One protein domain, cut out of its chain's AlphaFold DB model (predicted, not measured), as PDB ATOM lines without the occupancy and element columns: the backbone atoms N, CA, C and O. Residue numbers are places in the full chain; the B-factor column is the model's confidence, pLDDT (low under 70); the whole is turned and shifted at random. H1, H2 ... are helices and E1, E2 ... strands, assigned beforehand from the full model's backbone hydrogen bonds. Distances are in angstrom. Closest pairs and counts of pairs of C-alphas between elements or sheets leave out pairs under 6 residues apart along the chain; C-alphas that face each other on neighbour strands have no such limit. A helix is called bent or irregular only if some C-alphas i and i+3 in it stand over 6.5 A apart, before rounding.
ATOM      1  N   THR A 713     182.454 166.619 115.248       81.44
ATOM      2  CA  THR A 713     181.442 166.208 114.263       81.44
ATOM      3  C   THR A 713     180.272 167.187 114.234       81.44
ATOM      4  O   THR A 713     179.852 167.608 113.158       81.44
ATOM      5  N   SER A 714     179.761 167.548 115.408       89.62
ATOM      6  CA  SER A 714     178.621 168.448 115.560       89.62
ATOM      7  C   SER A 714     178.946 169.865 115.109       89.62
ATOM      8  O   SER A 714     178.102 170.496 114.490       89.62
ATOM      9  N   GLU A 715     180.179 170.328 115.313       90.06
ATOM     10  CA  GLU A 715     180.666 171.622 114.827       90.06
ATOM     11  C   GLU A 715     180.552 171.703 113.302       90.06
ATOM     12  O   GLU A 715     179.925 172.614 112.769       90.06
ATOM     13  N   GLY A 716     181.058 170.695 112.585       88.00
ATOM     14  CA  GLY A 716     180.930 170.642 111.125       88.00
ATOM     15  C   GLY A 716     179.474 170.583 110.650       88.00
ATOM     16  O   GLY A 716     179.124 171.199 109.644       88.00
ATOM     17  N   VAL A 717     178.615 169.871 111.383       90.00
ATOM     18  CA  VAL A 717     177.176 169.785 111.101       90.00
ATOM     19  C   VAL A 717     176.479 171.138 111.300       90.00
ATOM     20  O   VAL A 717     175.719 171.562 110.431       90.00
ATOM     21  N   CYS A 718     176.757 171.838 112.401       92.50
ATOM     22  CA  CYS A 718     176.197 173.156 112.696       92.50
ATOM     23  C   CYS A 718     176.691 174.221 111.706       92.50
ATOM     24  O   CYS A 718     175.891 175.038 111.261       92.50
ATOM     25  N   ILE A 719     177.954 174.161 111.269       92.06
ATOM     26  CA  ILE A 719     178.471 175.030 110.197       92.06
ATOM     27  C   ILE A 719     177.727 174.774 108.880       92.06
ATOM     28  O   ILE A 719     177.359 175.714 108.178       92.06
ATOM     29  N   PHE A 720     177.479 173.510 108.525       90.94
ATOM     30  CA  PHE A 720     176.715 173.192 107.316       90.94
ATOM     31  C   PHE A 720     175.281 173.734 107.394       90.94
ATOM     32  O   PHE A 720     174.774 174.283 106.414       90.94
ATOM     33  N   LEU A 721     174.647 173.616 108.564       93.00
ATOM     34  CA  LEU A 721     173.332 174.190 108.834       93.00
ATOM     35  C   LEU A 721     173.333 175.721 108.691       93.00
ATOM     36  O   LEU A 721     172.452 176.250 108.019       93.00
ATOM     37  N   ASP A 722     174.326 176.418 109.252       93.31
ATOM     38  CA  ASP A 722     174.487 177.877 109.125       93.31
ATOM     39  C   ASP A 722     174.510 178.313 107.655       93.31
ATOM     40  O   ASP A 722     173.717 179.149 107.219       93.31
ATOM     41  N   VAL A 723     175.380 177.674 106.866       92.44
ATOM     42  CA  VAL A 723     175.540 177.963 105.437       92.44
ATOM     43  C   VAL A 723     174.251 177.665 104.668       92.44
ATOM     44  O   VAL A 723     173.877 178.434 103.779       92.44
ATOM     45  N   ALA A 724     173.549 176.577 104.993       89.81
ATOM     46  CA  ALA A 724     172.278 176.234 104.360       89.81
ATOM     47  C   ALA A 724     171.188 177.279 104.656       89.81
ATOM     48  O   ALA A 724     170.551 177.772 103.724       89.81
ATOM     49  N   LEU A 725     171.022 177.678 105.922       89.62
ATOM     50  CA  LEU A 725     170.043 178.690 106.330       89.62
ATOM     51  C   LEU A 725     170.325 180.043 105.665       89.62
ATOM     52  O   LEU A 725     169.419 180.641 105.074       89.62
ATOM     53  N   ARG A 726     171.589 180.486 105.661       91.50
ATOM     54  CA  ARG A 726     171.999 181.738 105.004       91.50
ATOM     55  C   ARG A 726     171.725 181.715 103.501       91.50
ATOM     56  O   ARG A 726     171.226 182.702 102.965       91.50
ATOM     57  N   ASN A 727     171.978 180.591 102.826       87.75
ATOM     58  CA  ASN A 727     171.651 180.426 101.403       87.75
ATOM     59  C   ASN A 727     170.140 180.458 101.127       87.75
ATOM     60  O   ASN A 727     169.725 180.875 100.048       87.75
ATOM     61  N   MET A 728     169.311 180.078 102.101       84.12
ATOM     62  CA  MET A 728     167.853 180.236 102.047       84.12
ATOM     63  C   MET A 728     167.386 181.656 102.420       84.12
ATOM     64  O   MET A 728     166.185 181.897 102.553       84.12
ATOM     65  N   GLY A 729     168.308 182.606 102.613       86.00
ATOM     66  CA  GLY A 729     168.002 183.983 103.005       86.00
ATOM     67  C   GLY A 729     167.601 184.143 104.475       86.00
ATOM     68  O   GLY A 729     167.026 185.170 104.840       86.00
ATOM     69  N   LYS A 730     167.877 183.143 105.323       85.31
ATOM     70  CA  LYS A 730     167.642 183.183 106.772       85.31
ATOM     71  C   LYS A 730     168.983 183.304 107.490       85.31
ATOM     72  O   LYS A 730     169.748 182.349 107.513       85.31
ATOM     73  N   ASP A 731     169.277 184.462 108.079       92.44
ATOM     74  CA  ASP A 731     170.441 184.594 108.960       92.44
ATOM     75  C   ASP A 731     170.090 184.062 110.365       92.44
ATOM     76  O   ASP A 731     169.289 184.699 111.060       92.44
ATOM     77  N   PRO A 732     170.658 182.918 110.801       92.44
ATOM     78  CA  PRO A 732     170.335 182.313 112.097       92.44
ATOM     79  C   PRO A 732     170.837 183.127 113.302       92.44
ATOM     80  O   PRO A 732     170.413 182.884 114.432       92.44
ATOM     81  N   THR A 733     171.724 184.108 113.088       92.06
ATOM     82  CA  THR A 733     172.189 185.018 114.151       92.06
ATOM     83  C   THR A 733     171.233 186.189 114.385       92.06
ATOM     84  O   THR A 733     171.198 186.740 115.483       92.06
ATOM     85  N   GLU A 734     170.409 186.538 113.392       91.00
ATOM     86  CA  GLU A 734     169.469 187.664 113.472       91.00
ATOM     87  C   GLU A 734     168.012 187.224 113.655       91.00
ATOM     88  O   GLU A 734     167.198 187.992 114.172       91.00
ATOM     89  N   ARG A 735     167.650 186.019 113.194       91.25
ATOM     90  CA  ARG A 735     166.262 185.538 113.177       91.25
ATOM     91  C   ARG A 735     166.145 184.139 113.779       91.25
ATOM     92  O   ARG A 735     167.006 183.298 113.517       91.25
ATOM     93  N   PRO A 736     165.057 183.856 114.521       93.50
ATOM     94  CA  PRO A 736     164.814 182.518 115.028       93.50
ATOM     95  C   PRO A 736     164.522 181.539 113.887       93.50
ATOM     96  O   PRO A 736     163.912 181.899 112.877       93.50
ATOM     97  N   PHE A 737     164.929 180.290 114.082       94.88
ATOM     98  CA  PHE A 737     164.645 179.166 113.200       94.88
ATOM     99  C   PHE A 737     164.271 177.935 114.028       94.88
ATOM    100  O   PHE A 737     164.711 177.761 115.166       94.88
ATOM    101  N   THR A 738     163.449 177.076 113.446       95.06
ATOM    102  CA  THR A 738     162.949 175.852 114.068       95.06
ATOM    103  C   THR A 738     163.724 174.637 113.580       95.06
ATOM    104  O   THR A 738     164.004 174.492 112.389       95.06
ATOM    105  N   LEU A 739     164.057 173.725 114.488       94.69
ATOM    106  CA  LEU A 739     164.694 172.465 114.125       94.69
ATOM    107  C   LEU A 739     164.158 171.279 114.920       94.69
ATOM    108  O   LEU A 739     163.762 171.409 116.077       94.69
ATOM    109  N   LYS A 740     164.192 170.107 114.291       94.50
ATOM    110  CA  LYS A 740     163.950 168.812 114.940       94.50
ATOM    111  C   LYS A 740     165.203 167.943 114.858       94.50
ATOM    112  O   LYS A 740     165.942 168.023 113.874       94.50
ATOM    113  N   ILE A 741     165.449 167.118 115.872       94.06
ATOM    114  CA  ILE A 741     166.673 166.313 116.001       94.06
ATOM    115  C   ILE A 741     166.311 164.855 116.290       94.06
ATOM    116  O   ILE A 741     165.557 164.569 117.216       94.06
ATOM    117  N   THR A 742     166.872 163.906 115.537       91.31
ATOM    118  CA  THR A 742     166.900 162.502 115.986       91.31
ATOM    119  C   THR A 742     168.249 162.210 116.629       91.31
ATOM    120  O   THR A 742     169.277 162.623 116.104       91.31
ATOM    121  N   GLY A 743     168.258 161.497 117.753       86.38
ATOM    122  CA  GLY A 743     169.431 161.351 118.616       86.38
ATOM    123  C   GLY A 743     169.270 162.176 119.895       86.38
ATOM    124  O   GLY A 743     168.878 163.338 119.845       86.38
ATOM    125  N   GLY A 744     169.546 161.555 121.044       86.50
ATOM    126  CA  GLY A 744     169.269 162.136 122.361       86.50
ATOM    127  C   GLY A 744     170.329 163.095 122.889       86.50
ATOM    128  O   GLY A 744     171.451 163.150 122.387       86.50
ATOM    129  N   THR A 745     169.987 163.783 123.977       90.69
ATOM    130  CA  THR A 745     170.852 164.715 124.726       90.69
ATOM    131  C   THR A 745     172.137 164.074 125.254       90.69
ATOM    132  O   THR A 745     173.164 164.740 125.335       90.69
ATOM    133  N   SER A 746     172.116 162.774 125.554       83.62
ATOM    134  CA  SER A 746     173.298 161.997 125.957       83.62
ATOM    135  C   SER A 746     174.138 161.476 124.778       83.62
ATOM    136  O   SER A 746     175.205 160.892 124.978       83.62
ATOM    137  N   GLY A 747     173.673 161.666 123.539       80.00
ATOM    138  CA  GLY A 747     174.368 161.242 122.327       80.00
ATOM    139  C   GLY A 747     175.524 162.170 121.953       80.00
ATOM    140  O   GLY A 747     175.453 163.379 122.154       80.00
ATOM    141  N   ASP A 748     176.571 161.609 121.340       78.75
ATOM    142  CA  ASP A 748     177.770 162.359 120.937       78.75
ATOM    143  C   ASP A 748     177.449 163.489 119.941       78.75
ATOM    144  O   ASP A 748     177.811 164.642 120.156       78.75
ATOM    145  N   VAL A 749     176.699 163.188 118.874       86.44
ATOM    146  CA  VAL A 749     176.402 164.182 117.830       86.44
ATOM    147  C   VAL A 749     175.296 165.142 118.270       86.44
ATOM    148  O   VAL A 749     175.492 166.356 118.241       86.44
ATOM    149  N   ALA A 750     174.144 164.615 118.695       91.00
ATOM    150  CA  ALA A 750     172.992 165.432 119.072       91.00
ATOM    151  C   ALA A 750     173.273 166.302 120.310       91.00
ATOM    152  O   ALA A 750     173.040 167.507 120.267       91.00
ATOM    153  N   GLY A 751     173.849 165.731 121.374       91.44
ATOM    154  CA  GLY A 751     174.180 166.472 122.591       91.44
ATOM    155  C   GLY A 751     175.174 167.606 122.340       91.44
ATOM    156  O   GLY A 751     174.946 168.737 122.766       91.44
ATOM    157  N   ASN A 752     176.245 167.354 121.578       92.19
ATOM    158  CA  ASN A 752     177.190 168.415 121.221       92.19
ATOM    159  C   ASN A 752     176.595 169.439 120.247       92.19
ATOM    160  O   ASN A 752     176.904 170.622 120.368       92.19
ATOM    161  N   ALA A 753     175.707 169.032 119.331       94.50
ATOM    162  CA  ALA A 753     175.004 169.975 118.462       94.50
ATOM    163  C   ALA A 753     174.153 170.949 119.287       94.50
ATOM    164  O   ALA A 753     174.192 172.144 119.026       94.50
ATOM    165  N   ILE A 754     173.471 170.481 120.340       95.00
ATOM    166  CA  ILE A 754     172.719 171.351 121.262       95.00
ATOM    167  C   ILE A 754     173.645 172.368 121.944       95.00
ATOM    168  O   ILE A 754     173.313 173.552 121.985       95.00
ATOM    169  N   LYS A 755     174.828 171.946 122.422       93.88
ATOM    170  CA  LYS A 755     175.813 172.871 123.021       93.88
ATOM    171  C   LYS A 755     176.231 173.967 122.044       93.88
ATOM    172  O   LYS A 755     176.301 175.129 122.432       93.88
ATOM    173  N   ILE A 756     176.512 173.590 120.798       94.19
ATOM    174  CA  ILE A 756     176.977 174.505 119.749       94.19
ATOM    175  C   ILE A 756     175.854 175.451 119.322       94.19
ATOM    176  O   ILE A 756     176.064 176.656 119.259       94.19
ATOM    177  N   LEU A 757     174.638 174.935 119.133       94.69
ATOM    178  CA  LEU A 757     173.463 175.750 118.825       94.69
ATOM    179  C   LEU A 757     173.182 176.778 119.931       94.69
ATOM    180  O   LEU A 757     172.941 177.944 119.633       94.69
ATOM    181  N   ASN A 758     173.274 176.373 121.202       94.38
ATOM    182  CA  ASN A 758     173.141 177.288 122.335       94.38
ATOM    183  C   ASN A 758     174.275 178.330 122.376       94.38
ATOM    184  O   ASN A 758     174.017 179.499 122.647       94.38
ATOM    185  N   ARG A 759     175.520 177.919 122.093       93.88
ATOM    186  CA  ARG A 759     176.704 178.794 122.055       93.88
ATOM    187  C   ARG A 759     176.587 179.873 120.976       93.88
ATOM    188  O   ARG A 759     176.883 181.029 121.261       93.88
ATOM    189  N   ASP A 760     176.180 179.490 119.769       94.19
ATOM    190  CA  ASP A 760     176.264 180.353 118.584       94.19
ATOM    191  C   ASP A 760     174.974 181.131 118.309       94.19
ATOM    192  O   ASP A 760     175.030 182.250 117.799       94.19
ATOM    193  N   TYR A 761     173.814 180.564 118.658       94.38
ATOM    194  CA  TYR A 761     172.505 181.131 118.312       94.38
ATOM    195  C   TYR A 761     171.588 181.362 119.519       94.38
ATOM    196  O   TYR A 761     170.631 182.131 119.412       94.38
ATOM    197  N   GLY A 762     171.851 180.723 120.664       92.31
ATOM    198  CA  GLY A 762     171.039 180.863 121.874       92.31
ATOM    199  C   GLY A 762     169.547 180.647 121.601       92.31
ATOM    200  O   GLY A 762     169.146 179.653 120.996       92.31
ATOM    201  N   GLU A 763     168.713 181.608 122.005       89.50
ATOM    202  CA  GLU A 763     167.256 181.523 121.846       89.50
ATOM    203  C   GLU A 763     166.765 181.519 120.389       89.50
ATOM    204  O   GLU A 763     165.599 181.175 120.168       89.50
ATOM    205  N   ASN A 764     167.607 181.865 119.409       93.75
ATOM    206  CA  ASN A 764     167.234 181.796 117.994       93.75
ATOM    207  C   ASN A 764     167.106 180.346 117.502       93.75
ATOM    208  O   ASN A 764     166.338 180.094 116.576       93.75
ATOM    209  N   ALA A 765     167.804 179.386 118.115       95.44
ATOM    210  CA  ALA A 765     167.695 177.971 117.765       95.44
ATOM    211  C   ALA A 765     166.531 177.312 118.529       95.44
ATOM    212  O   ALA A 765     166.690 176.834 119.652       95.44
ATOM    213  N   LYS A 766     165.341 177.265 117.920       96.44
ATOM    214  CA  LYS A 766     164.139 176.671 118.528       96.44
ATOM    215  C   LYS A 766     164.047 175.177 118.220       96.44
ATOM    216  O   LYS A 766     163.554 174.778 117.165       96.44
ATOM    217  N   ILE A 767     164.514 174.334 119.142       97.00
ATOM    218  CA  ILE A 767     164.388 172.874 119.016       97.00
ATOM    219  C   ILE A 767     162.947 172.480 119.347       97.00
ATOM    220  O   ILE A 767     162.580 172.453 120.513       97.00
ATOM    221  N   VAL A 768     162.128 172.177 118.342       96.94
ATOM    222  CA  VAL A 768     160.699 171.855 118.544       96.94
ATOM    223  C   VAL A 768     160.439 170.369 118.777       96.94
ATOM    224  O   VAL A 768     159.347 169.981 119.176       96.94
ATOM    225  N   GLY A 769     161.428 169.520 118.500       96.00
ATOM    226  CA  GLY A 769     161.312 168.080 118.676       96.00
ATOM    227  C   GLY A 769     162.666 167.401 118.784       96.00
ATOM    228  O   GLY A 769     163.553 167.645 117.962       96.00
ATOM    229  N   ILE A 770     162.820 166.529 119.775       95.38
ATOM    230  CA  ILE A 770     163.994 165.672 119.934       95.38
ATOM    231  C   ILE A 770     163.566 164.267 120.355       95.38
ATOM    232  O   ILE A 770     162.670 164.114 121.180       95.38
ATOM    233  N   VAL A 771     164.201 163.239 119.789       92.75
ATOM    234  CA  VAL A 771     163.894 161.831 120.088       92.75
ATOM    235  C   VAL A 771     165.147 161.017 120.384       92.75
ATOM    236  O   VAL A 771     166.156 161.115 119.681       92.75
ATOM    237  N   ASP A 772     165.054 160.159 121.396       88.88
ATOM    238  CA  ASP A 772     166.066 159.177 121.764       88.88
ATOM    239  C   ASP A 772     165.469 157.767 121.958       88.88
ATOM    240  O   ASP A 772     164.352 157.460 121.528       88.88
ATOM    241  N   HIS A 773     166.261 156.863 122.539       84.06
ATOM    242  CA  HIS A 773     165.868 155.471 122.764       84.06
ATOM    243  C   HIS A 773     164.864 155.292 123.916       84.06
ATOM    244  O   HIS A 773     164.328 154.195 124.067       84.06
ATOM    245  N   LYS A 774     164.601 156.334 124.714       89.12
ATOM    246  CA  LYS A 774     163.644 156.334 125.828       89.12
ATOM    247  C   LYS A 774     162.348 157.070 125.498       89.12
ATOM    248  O   LYS A 774     161.292 156.654 125.963       89.12
ATOM    249  N   GLY A 775     162.397 158.112 124.673       91.56
ATOM    250  CA  GLY A 775     161.201 158.881 124.328       91.56
ATOM    251  C   GLY A 775     161.442 160.007 123.331       91.56
ATOM    252  O   GLY A 775     162.541 160.147 122.791       91.56
ATOM    253  N   CYS A 776     160.412 160.822 123.096       93.56
ATOM    254  CA  CYS A 776     160.533 162.097 122.393       93.56
ATOM    255  C   CYS A 776     159.901 163.242 123.189       93.56
ATOM    256  O   CYS A 776     158.837 163.082 123.784       93.56
ATOM    257  N   CYS A 777     160.566 164.397 123.184       96.00
ATOM    258  CA  CYS A 777     160.010 165.658 123.666       96.00
ATOM    259  C   CYS A 777     159.628 166.504 122.457       96.00
ATOM    260  O   CYS A 777     160.432 166.653 121.534       96.00
ATOM    261  N   GLU A 778     158.430 167.072 122.476       96.50
ATOM    262  CA  GLU A 778     157.910 167.913 121.401       96.50
ATOM    263  C   GLU A 778     157.284 169.162 121.996       96.50
ATOM    264  O   GLU A 778     156.465 169.060 122.900       96.50
ATOM    265  N   ASP A 779     157.653 170.330 121.485       96.19
ATOM    266  CA  ASP A 779     157.057 171.599 121.886       96.19
ATOM    267  C   ASP A 779     157.045 172.566 120.695       96.19
ATOM    268  O   ASP A 779     158.115 172.984 120.238       96.19
ATOM    269  N   PRO A 780     155.863 172.952 120.180       92.88
ATOM    270  CA  PRO A 780     155.759 173.911 119.081       92.88
ATOM    271  C   PRO A 780     156.409 175.271 119.374       92.88
ATOM    272  O   PRO A 780     156.844 175.949 118.444       92.88
ATOM    273  N   SER A 781     156.503 175.667 120.648       92.19
ATOM    274  CA  SER A 781     157.158 176.916 121.070       92.19
ATOM    275  C   SER A 781     158.689 176.801 121.136       92.19
ATOM    276  O   SER A 781     159.385 177.808 121.287       92.19
ATOM    277  N   GLY A 782     159.218 175.584 120.986       94.88
ATOM    278  CA  GLY A 782     160.613 175.235 121.218       94.88
ATOM    279  C   GLY A 782     160.854 174.793 122.661       94.88
ATOM    280  O   GLY A 782     160.388 175.421 123.607       94.88
ATOM    281  N   LEU A 783     161.612 173.712 122.818       96.12
ATOM    282  CA  LEU A 783     162.018 173.161 124.105       96.12
ATOM    283  C   LEU A 783     162.956 174.122 124.848       96.12
ATOM    284  O   LEU A 783     163.785 174.802 124.236       96.12
ATOM    285  N   ASP A 784     162.862 174.132 126.180       95.12
ATOM    286  CA  ASP A 784     163.725 174.942 127.043       95.12
ATOM    287  C   ASP A 784     165.201 174.526 126.882       95.12
ATOM    288  O   ASP A 784     165.612 173.413 127.228       95.12
ATOM    289  N   LEU A 785     166.015 175.436 126.339       92.81
ATOM    290  CA  LEU A 785     167.432 175.180 126.076       92.81
ATOM    291  C   LEU A 785     168.245 174.992 127.363       92.81
ATOM    292  O   LEU A 785     169.228 174.254 127.351       92.81
ATOM    293  N   THR A 786     167.852 175.623 128.473       94.50
ATOM    294  CA  THR A 786     168.544 175.463 129.762       94.50
ATOM    295  C   THR A 786     168.348 174.046 130.286       94.50
ATOM    296  O   THR A 786     169.298 173.419 130.756       94.50
ATOM    297  N   GLU A 787     167.135 173.520 130.152       96.25
ATOM    298  CA  GLU A 787     166.796 172.155 130.528       96.25
ATOM    299  C   GLU A 787     167.481 171.128 129.620       96.25
ATOM    300  O   GLU A 787     168.107 170.184 130.108       96.25
ATOM    301  N   LEU A 788     167.492 171.354 128.302       95.69
ATOM    302  CA  LEU A 788     168.268 170.514 127.385       95.69
ATOM    303  C   LEU A 788     169.765 170.530 127.729       95.69
ATOM    304  O   LEU A 788     170.398 169.475 127.769       95.69
ATOM    305  N   MET A 789     170.335 171.695 128.046       95.12
ATOM    306  CA  MET A 789     171.731 171.811 128.478       95.12
ATOM    307  C   MET A 789     171.989 171.096 129.810       95.12
ATOM    308  O   MET A 789     173.053 170.494 129.971       95.12
ATOM    309  N   ARG A 790     171.033 171.095 130.750       96.62
ATOM    310  CA  ARG A 790     171.123 170.299 131.984       96.62
ATOM    311  C   ARG A 790     171.223 168.813 131.656       96.62
ATOM    312  O   ARG A 790     172.106 168.148 132.196       96.62
ATOM    313  N   LEU A 791     170.365 168.298 130.777       95.44
ATOM    314  CA  LEU A 791     170.409 166.893 130.368       95.44
ATOM    315  C   LEU A 791     171.734 166.550 129.686       95.44
ATOM    316  O   LEU A 791     172.378 165.573 130.059       95.44
ATOM    317  N   VAL A 792     172.182 167.386 128.749       92.38
ATOM    318  CA  VAL A 792     173.444 167.192 128.024       92.38
ATOM    319  C   VAL A 792     174.648 167.183 128.976       92.38
ATOM    320  O   VAL A 792     175.493 166.296 128.891       92.38
ATOM    321  N   ASN A 793     174.741 168.147 129.897       90.12
ATOM    322  CA  ASN A 793     175.878 168.266 130.819       90.12
ATOM    323  C   ASN A 793     175.947 167.122 131.840       90.12
ATOM    324  O   ASN A 793     177.033 166.808 132.319       90.12
ATOM    325  N   ASN A 794     174.807 166.506 132.158       89.88
ATOM    326  CA  ASN A 794     174.720 165.360 133.064       89.88
ATOM    327  C   ASN A 794     174.626 164.012 132.320       89.88
ATOM    328  O   ASN A 794     174.375 162.991 132.952       89.88
ATOM    329  N   GLU A 795     174.801 164.007 130.992       85.00
ATOM    330  CA  GLU A 795     174.676 162.827 130.120       85.00
ATOM    331  C   GLU A 795     173.351 162.048 130.290       85.00
ATOM    332  O   GLU A 795     173.304 160.825 130.158       85.00
ATOM    333  N   LEU A 796     172.252 162.757 130.555       90.00
ATOM    334  CA  LEU A 796     170.931 162.171 130.782       90.00
ATOM    335  C   LEU A 796     170.143 162.003 129.474       90.00
ATOM    336  O   LEU A 796     170.252 162.812 128.548       90.00
ATOM    337  N   SER A 797     169.334 160.943 129.417       90.12
ATOM    338  CA  SER A 797     168.299 160.687 128.403       90.12
ATOM    339  C   SER A 797     167.085 161.606 128.584       90.12
ATOM    340  O   SER A 797     166.887 162.195 129.651       90.12
ATOM    341  N   LEU A 798     166.228 161.676 127.562       93.44
ATOM    342  CA  LEU A 798     165.022 162.514 127.563       93.44
ATOM    343  C   LEU A 798     163.970 162.102 128.601       93.44
ATOM    344  O   LEU A 798     163.152 162.930 128.976       93.44
ATOM    345  N   GLU A 799     164.010 160.871 129.123       93.56
ATOM    346  CA  GLU A 799     163.116 160.444 130.219       93.56
ATOM    347  C   GLU A 799     163.297 161.267 131.506       93.56
ATOM    348  O   GLU A 799     162.445 161.236 132.386       93.56
ATOM    349  N   HIS A 800     164.408 162.000 131.615       94.81
ATOM    350  CA  HIS A 800     164.706 162.883 132.738       94.81
ATOM    351  C   HIS A 800     164.346 164.350 132.462       94.81
ATOM    352  O   HIS A 800     164.722 165.200 133.274       94.81
ATOM    353  N   PHE A 801     163.705 164.665 131.330       96.00
ATOM    354  CA  PHE A 801     163.291 166.027 130.992       96.00
ATOM    355  C   PHE A 801     162.233 166.519 131.986       96.00
ATOM    356  O   PHE A 801     161.241 165.839 132.241       96.00
ATOM    357  N   ASP A 802     162.436 167.706 132.552       95.25
ATOM    358  CA  ASP A 802     161.465 168.340 133.441       95.25
ATOM    359  C   ASP A 802     160.248 168.829 132.641       95.25
ATOM    360  O   ASP A 802     160.268 169.895 132.025       95.25
ATOM    361  N   GLU A 803     159.163 168.050 132.658       94.06
ATOM    362  CA  GLU A 803     157.923 168.374 131.942       94.06
ATOM    363  C   GLU A 803     157.308 169.721 132.363       94.06
ATOM    364  O   GLU A 803     156.564 170.312 131.585       94.06
ATOM    365  N   SER A 804     157.652 170.271 133.538       95.06
ATOM    366  CA  SER A 804     157.195 171.613 133.938       95.06
ATOM    367  C   SER A 804     157.785 172.743 133.082       95.06
ATOM    368  O   SER A 804     157.305 173.877 133.140       95.06
ATOM    369  N   LYS A 805     158.819 172.440 132.287       94.94
ATOM    370  CA  LYS A 805     159.459 173.345 131.325       94.94
ATOM    371  C   LYS A 805     158.830 173.309 129.936       94.94
ATOM    372  O   LYS A 805     159.221 174.109 129.090       94.94
ATOM    373  N   LEU A 806     157.886 172.402 129.694       94.75
ATOM    374  CA  LEU A 806     157.117 172.371 128.457       94.75
ATOM    375  C   LEU A 806     156.051 173.472 128.471       94.75
ATOM    376  O   LEU A 806     155.483 173.813 129.510       94.75
ATOM    377  N   SER A 807     155.764 174.026 127.297       93.88
ATOM    378  CA  SER A 807     154.608 174.891 127.094       93.88
ATOM    379  C   SER A 807     153.302 174.104 127.256       93.88
ATOM    380  O   SER A 807     153.293 172.876 127.347       93.88
ATOM    381  N   SER A 808     152.158 174.796 127.247       92.69
ATOM    382  CA  SER A 808     150.843 174.142 127.314       92.69
ATOM    383  C   SER A 808     150.583 173.145 126.177       92.69
ATOM    384  O   SER A 808     149.756 172.251 126.340       92.69
ATOM    385  N   ASP A 809     151.279 173.304 125.048       91.69
ATOM    386  CA  ASP A 809     151.178 172.430 123.876       91.69
ATOM    387  C   ASP A 809     152.345 171.431 123.780       91.69
ATOM    388  O   ASP A 809     152.362 170.584 122.881       91.69
ATOM    389  N   GLY A 810     153.311 171.512 124.700       93.62
ATOM    390  CA  GLY A 810     154.458 170.621 124.761       93.62
ATOM    391  C   GLY A 810     154.126 169.280 125.416       93.62
ATOM    392  O   GLY A 810     153.308 169.195 126.332       93.62
ATOM    393  N   LYS A 811     154.746 168.202 124.929       95.06
ATOM    394  CA  LYS A 811     154.528 166.835 125.419       95.06
ATOM    395  C   LYS A 811     155.808 166.016 125.427       95.06
ATOM    396  O   LYS A 811     156.605 166.075 124.491       95.06
ATOM    397  N   PHE A 812     155.933 165.177 126.449       95.50
ATOM    398  CA  PHE A 812     156.853 164.050 126.458       95.50
ATOM    399  C   PHE A 812     156.104 162.756 126.123       95.50
ATOM    400  O   PHE A 812     155.038 162.469 126.668       95.50
ATOM    401  N   TRP A 813     156.675 161.956 125.228       94.19
ATOM    402  CA  TRP A 813     156.163 160.645 124.849       94.19
ATOM    403  C   TRP A 813     157.170 159.564 125.247       94.19
ATOM    404  O   TRP A 813     158.231 159.440 124.635       94.19
ATOM    405  N   SER A 814     156.826 158.753 126.251       91.88
ATOM    406  CA  SER A 814     157.647 157.603 126.661       91.88
ATOM    407  C   SER A 814     157.472 156.414 125.711       91.88
ATOM    408  O   SER A 814     156.346 156.013 125.408       91.88
ATOM    409  N   ARG A 815     158.582 155.782 125.308       86.81
ATOM    410  CA  ARG A 815     158.578 154.533 124.524       86.81
ATOM    411  C   ARG A 815     158.125 153.301 125.322       86.81
ATOM    412  O   ARG A 815     157.979 152.236 124.728       86.81
ATOM    413  N   ASP A 816     157.856 153.426 126.622       86.06
ATOM    414  CA  ASP A 816     157.359 152.317 127.452       86.06
ATOM    415  C   ASP A 816     155.898 151.943 127.155       86.06
ATOM    416  O   ASP A 816     155.399 150.924 127.639       86.06
ATOM    417  N   ASN A 817     155.194 152.746 126.352       86.44
ATOM    418  CA  ASN A 817     153.837 152.454 125.910       86.44
ATOM    419  C   ASN A 817     153.706 152.499 124.370       86.44
ATOM    420  O   ASN A 817     154.481 153.186 123.698       86.44
ATOM    421  N   PRO A 818     152.725 151.777 123.786       85.06
ATOM    422  CA  PRO A 818     152.586 151.669 122.331       85.06
ATOM    423  C   PRO A 818     152.371 153.006 121.613       85.06
ATOM    424  O   PRO A 818     152.854 153.183 120.498       85.06
ATOM    425  N   GLU A 819     151.658 153.944 122.238       89.00
ATOM    426  CA  GLU A 819     151.390 155.263 121.660       89.00
ATOM    427  C   GLU A 819     152.678 156.082 121.551       89.00
ATOM    428  O   GLU A 819     152.982 156.621 120.488       89.00
ATOM    429  N   GLY A 820     153.492 156.100 122.605       88.88
ATOM    430  CA  GLY A 820     154.762 156.808 122.593       88.88
ATOM    431  C   GLY A 820     155.765 156.220 121.602       88.88
ATOM    432  O   GLY A 820     156.467 156.989 120.954       88.88
ATOM    433  N   VAL A 821     155.775 154.899 121.376       84.06
ATOM    434  CA  VAL A 821     156.569 154.294 120.284       84.06
ATOM    435  C   VAL A 821     156.168 154.881 118.928       84.06
ATOM    436  O   VAL A 821     157.036 155.334 118.182       84.06
ATOM    437  N   VAL A 822     154.866 154.950 118.632       89.00
ATOM    438  CA  VAL A 822     154.353 155.524 117.374       89.00
ATOM    439  C   VAL A 822     154.699 157.011 117.255       89.00
ATOM    440  O   VAL A 822     155.118 157.469 116.188       89.00
ATOM    441  N   MET A 823     154.558 157.778 118.337       92.25
ATOM    442  CA  MET A 823     154.868 159.212 118.337       92.25
ATOM    443  C   MET A 823     156.360 159.470 118.121       92.25
ATOM    444  O   MET A 823     156.712 160.280 117.261       92.25
ATOM    445  N   CYS A 824     157.224 158.713 118.799       88.88
ATOM    446  CA  CYS A 824     158.674 158.789 118.637       88.88
ATOM    447  C   CYS A 824     159.116 158.411 117.218       88.88
ATOM    448  O   CYS A 824     159.931 159.109 116.610       88.88
ATOM    449  N   ASP A 825     158.579 157.317 116.674       86.94
ATOM    450  CA  ASP A 825     158.962 156.810 115.353       86.94
ATOM    451  C   ASP A 825     158.422 157.685 114.214       86.94
ATOM    452  O   ASP A 825     158.991 157.692 113.128       86.94
ATOM    453  N   SER A 826     157.362 158.464 114.449       89.19
ATOM    454  CA  SER A 826     156.783 159.377 113.452       89.19
ATOM    455  C   SER A 826     157.260 160.827 113.563       89.19
ATOM    456  O   SER A 826     157.064 161.584 112.610       89.19
ATOM    457  N   MET A 827     157.905 161.231 114.667       91.88
ATOM    458  CA  MET A 827     158.294 162.623 114.958       91.88
ATOM    459  C   MET A 827     158.990 163.310 113.773       91.88
ATOM    460  O   MET A 827     158.650 164.434 113.403       91.88
ATOM    461  N   HIS A 828     159.937 162.615 113.135       87.69
ATOM    462  CA  HIS A 828     160.714 163.160 112.022       87.69
ATOM    463  C   HIS A 828     159.871 163.442 110.767       87.69
ATOM    464  O   HIS A 828     160.216 164.364 110.036       87.69
ATOM    465  N   ASN A 829     158.763 162.729 110.542       87.50
ATOM    466  CA  ASN A 829     157.839 162.990 109.428       87.50
ATOM    467  C   ASN A 829     156.727 163.977 109.816       87.50
ATOM    468  O   ASN A 829     156.238 164.718 108.976       87.50
ATOM    469  N   ARG A 830     156.307 163.972 111.087       89.81
ATOM    470  CA  ARG A 830     155.131 164.715 111.557       89.81
ATOM    471  C   ARG A 830     155.419 166.180 111.876       89.81
ATOM    472  O   ARG A 830     154.581 167.030 111.595       89.81
ATOM    473  N   LEU A 831     156.561 166.482 112.496       90.56
ATOM    474  CA  LEU A 831     156.892 167.857 112.876       90.56
ATOM    475  C   LEU A 831     157.424 168.634 111.672       90.56
ATOM    476  O   LEU A 831     158.371 168.191 111.026       90.56
ATOM    477  N   GLN A 832     156.865 169.809 111.397       89.00
ATOM    478  CA  GLN A 832     157.368 170.716 110.365       89.00
ATOM    479  C   GLN A 832     158.343 171.721 110.979       89.00
ATOM    480  O   GLN A 832     158.051 172.326 112.007       89.00
ATOM    481  N   THR A 833     159.515 171.868 110.363       91.50
ATOM    482  CA  THR A 833     160.632 172.672 110.878       91.50
ATOM    483  C   THR A 833     161.464 173.240 109.742       91.50
ATOM    484  O   THR A 833     161.532 172.628 108.678       91.50
ATOM    485  N   ASP A 834     162.180 174.338 109.991       90.19
ATOM    486  CA  ASP A 834     163.129 174.911 109.029       90.19
ATOM    487  C   ASP A 834     164.296 173.964 108.723       90.19
ATOM    488  O   ASP A 834     164.799 173.942 107.601       90.19
ATOM    489  N   ALA A 835     164.722 173.170 109.711       91.88
ATOM    490  CA  ALA A 835     165.803 172.206 109.557       91.88
ATOM    491  C   ALA A 835     165.518 170.875 110.262       91.88
ATOM    492  O   ALA A 835     164.913 170.820 111.332       91.88
ATOM    493  N   PHE A 836     166.014 169.785 109.680       91.94
ATOM    494  CA  PHE A 836     166.020 168.468 110.310       91.94
ATOM    495  C   PHE A 836     167.456 167.972 110.477       91.94
ATOM    496  O   PHE A 836     168.193 167.876 109.497       91.94
ATOM    497  N   LEU A 837     167.833 167.622 111.711       91.81
ATOM    498  CA  LEU A 837     169.145 167.082 112.036       91.81
ATOM    499  C   LEU A 837     169.090 165.588 112.408       91.81
ATOM    500  O   LEU A 837     168.771 165.247 113.551       91.81
ATOM    501  N   PRO A 838     169.430 164.674 111.482       88.00
ATOM    502  CA  PRO A 838     169.520 163.252 111.785       88.00
ATOM    503  C   PRO A 838     170.850 162.925 112.485       88.00
ATOM    504  O   PRO A 838     171.858 162.638 111.842       88.00
ATOM    505  N   ALA A 839     170.859 162.960 113.817       86.00
ATOM    506  CA  ALA A 839     172.046 162.807 114.665       86.00
ATOM    507  C   ALA A 839     172.034 161.525 115.533       86.00
ATOM    508  O   ALA A 839     172.803 161.408 116.491       86.00
ATOM    509  N   GLY A 840     171.188 160.540 115.198       73.81
ATOM    510  CA  GLY A 840     171.146 159.234 115.858       73.81
ATOM    511  C   GLY A 840     169.906 158.384 115.550       73.81
ATOM    512  O   GLY A 840     168.950 158.839 114.918       73.81
ATOM    513  N   GLY A 841     169.941 157.139 116.043       60.38
ATOM    514  CA  GLY A 841     168.774 156.305 116.369       60.38
ATOM    515  C   GLY A 841     168.175 155.424 115.271       60.38
ATOM    516  O   GLY A 841     167.728 154.328 115.588       60.38
ATOM    517  N   LEU A 842     168.171 155.836 114.001       59.19
ATOM    518  CA  LEU A 842     167.490 155.090 112.933       59.19
ATOM    519  C   LEU A 842     168.274 155.187 111.608       59.19
ATOM    520  O   LEU A 842     168.350 156.267 111.025       59.19
ATOM    521  N   PRO A 843     168.886 154.103 111.098       54.41
ATOM    522  CA  PRO A 843     169.326 154.078 109.706       54.41
ATOM    523  C   PRO A 843     168.102 154.186 108.781       54.41
ATOM    524  O   PRO A 843     167.048 153.630 109.080       54.41
ATOM    525  N   ASN A 844     168.245 154.876 107.645       62.38
ATOM    526  CA  ASN A 844     167.168 155.104 106.670       62.38
ATOM    527  C   ASN A 844     165.974 155.927 107.202       62.38
ATOM    528  O   ASN A 844     164.825 155.612 106.899       62.38
ATOM    529  N   THR A 845     166.218 156.990 107.980       74.75
ATOM    530  CA  THR A 845     165.157 157.924 108.423       74.75
ATOM    531  C   THR A 845     164.460 158.637 107.259       74.75
ATOM    532  O   THR A 845     163.263 158.902 107.324       74.75
ATOM    533  N   ILE A 846     165.196 158.930 106.183       78.62
ATOM    534  CA  ILE A 846     164.654 159.469 104.929       78.62
ATOM    535  C   ILE A 846     164.743 158.365 103.875       78.62
ATOM    536  O   ILE A 846     165.802 157.763 103.684       78.62
ATOM    537  N   ARG A 847     163.624 158.089 103.213       78.12
ATOM    538  CA  ARG A 847     163.397 156.980 102.288       78.12
ATOM    539  C   ARG A 847     162.574 157.445 101.092       78.12
ATOM    540  O   ARG A 847     161.939 158.498 101.110       78.12
ATOM    541  N   THR A 848     162.535 156.610 100.061       74.94
ATOM    542  CA  THR A 848     161.747 156.850  98.842       74.94
ATOM    543  C   THR A 848     160.247 156.981  99.099       74.94
ATOM    544  O   THR A 848     159.559 157.596  98.296       74.94
ATOM    545  N   ASP A 849     159.738 156.424 100.198       79.75
ATOM    546  CA  ASP A 849     158.320 156.430 100.568       79.75
ATOM    547  C   ASP A 849     157.935 157.524 101.582       79.75
ATOM    548  O   ASP A 849     156.751 157.662 101.873       79.75
ATOM    549  N   ASN A 850     158.887 158.295 102.135       83.56
ATOM    550  CA  ASN A 850     158.573 159.347 103.119       83.56
ATOM    551  C   ASN A 850     159.243 160.710 102.884       83.56
ATOM    552  O   ASN A 850     158.953 161.641 103.631       83.56
ATOM    553  N   TRP A 851     160.119 160.861 101.885       84.06
ATOM    554  CA  TRP A 851     160.838 162.123 101.644       84.06
ATOM    555  C   TRP A 851     159.905 163.323 101.398       84.06
ATOM    556  O   TRP A 851     160.226 164.435 101.813       84.06
ATOM    557  N   GLU A 852     158.735 163.101 100.792       83.00
ATOM    558  CA  GLU A 852     157.737 164.150 100.530       83.00
ATOM    559  C   GLU A 852     157.192 164.775 101.821       83.00
ATOM    560  O   GLU A 852     156.893 165.965 101.850       83.00
ATOM    561  N   ALA A 853     157.142 164.017 102.924       83.19
ATOM    562  CA  ALA A 853     156.661 164.511 104.217       83.19
ATOM    563  C   ALA A 853     157.577 165.585 104.841       83.19
ATOM    564  O   ALA A 853     157.198 166.239 105.811       83.19
ATOM    565  N   PHE A 854     158.783 165.773 104.300       82.00
ATOM    566  CA  PHE A 854     159.728 166.799 104.744       82.00
ATOM    567  C   PHE A 854     159.606 168.111 103.958       82.00
ATOM    568  O   PHE A 854     160.357 169.046 104.238       82.00
ATOM    569  N   LEU A 855     158.696 168.188 102.982       78.19
ATOM    570  CA  LEU A 855     158.509 169.342 102.106       78.19
ATOM    571  C   LEU A 855     157.192 170.071 102.401       78.19
ATOM    572  O   LEU A 855     156.237 169.485 102.907       78.19
TER     573      LEU A 855
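What this domain is: This is residues 713 to 855 of the 873 residues of the protein "Glutamate dehydrogenase" of Lotharella globosa (UniProt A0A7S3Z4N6). A twisted sheet of five strands forms the middle of three layers, with helices H1 and H2 over one face and H4 over the other. H3 packs on H2 and only grazes the sheet, while the short H5, near the end of the printed part, is not on the sheet and meets H4 only at residues 829 to 830, where H4 ends. The printed part has 143 residues with five named helices and five named strands, in the order H1 E1 H2 E2 E3 H3 E4 H4 E5 H5. The sheet runs E4 E3 E2 E1 E5 and is mixed; the class is mixed, helices and strands. The whole is compact, with a radius of gyration of the C-alphas of 14.1 A and spans of 41 by 37 by 30 A.

Where its parts are: H1, residues 713 to 727, begins at C-alpha 713 (181.442, 166.208, 114.263) and is 21.5 A long. E1 is residues 737 to 742, 17.0 A; H2 is 748 to 760, 18.2 A. E2, residues 765 to 771, 16.7 A long, begins at C-alpha 765 (167.695, 177.971, 117.765). E3 is residues 775 to 778, H3 785 to 793, 11.9 A, and E4 811 to 814. H4 is residues 818 to 830, 17.1 A, and is irregular: C-alphas 825 and 828 are 7.4 A apart. E5 is residues 835 to 838; H5, residues 851 to 854, ends at C-alpha 854 (159.728, 166.799, 104.744).

How they stand to each other: E1 and E2 are parallel at 21 degrees, with N 739 and O 766 2.9 A apart, within hydrogen-bond range. With H2 they form a strand-helix-strand unit, two parallel neighbour strands with a helix between, whose crossover is right-handed. E5, an edge strand, is parallel to E1, with N 837 and O 740 at 2.9 A. E2 and E3 are an antiparallel hairpin, with N 777 and O 770 at 2.9 A. E4, the other edge strand, is antiparallel to E3, with N 811 and O 778 at 2.8 A. H2 runs along the strands over E2 and E1, at a height over the sheet of 9.3 A. H4, on the opposite face, runs slantwise to the strands at a height of 8.0 A. H1 touches H2 with residues 713 to 718 alone; the closest C-alphas, of Ser 714 and Ala 753, are 4.9 A apart. H2 touches H3, with the C-alphas of Gly 751 and Val 792 closest at 5.5 A, at a steep tilt of 43 degrees, opposite ways. H4 and H5 only just touch, with 3 pairs of C-alphas within 8 A, the closest those of Asn 829 and Ala 853 at 5.6 A. In H1, H2 and H3 every O i to N i+4 pair is within hydrogen-bond range; in H4 7 of 9 are, and H5 is too short for such a pair.

The domain as a whole: The farthest C-alphas, of Gly 729 and Asn 817, are 41.5 A apart. The printed part has no cut. The links H3 to E4 and E5 to H5 are long. The mean pLDDT of the printed part is 89.6, and residues 841 to 844 are under 70.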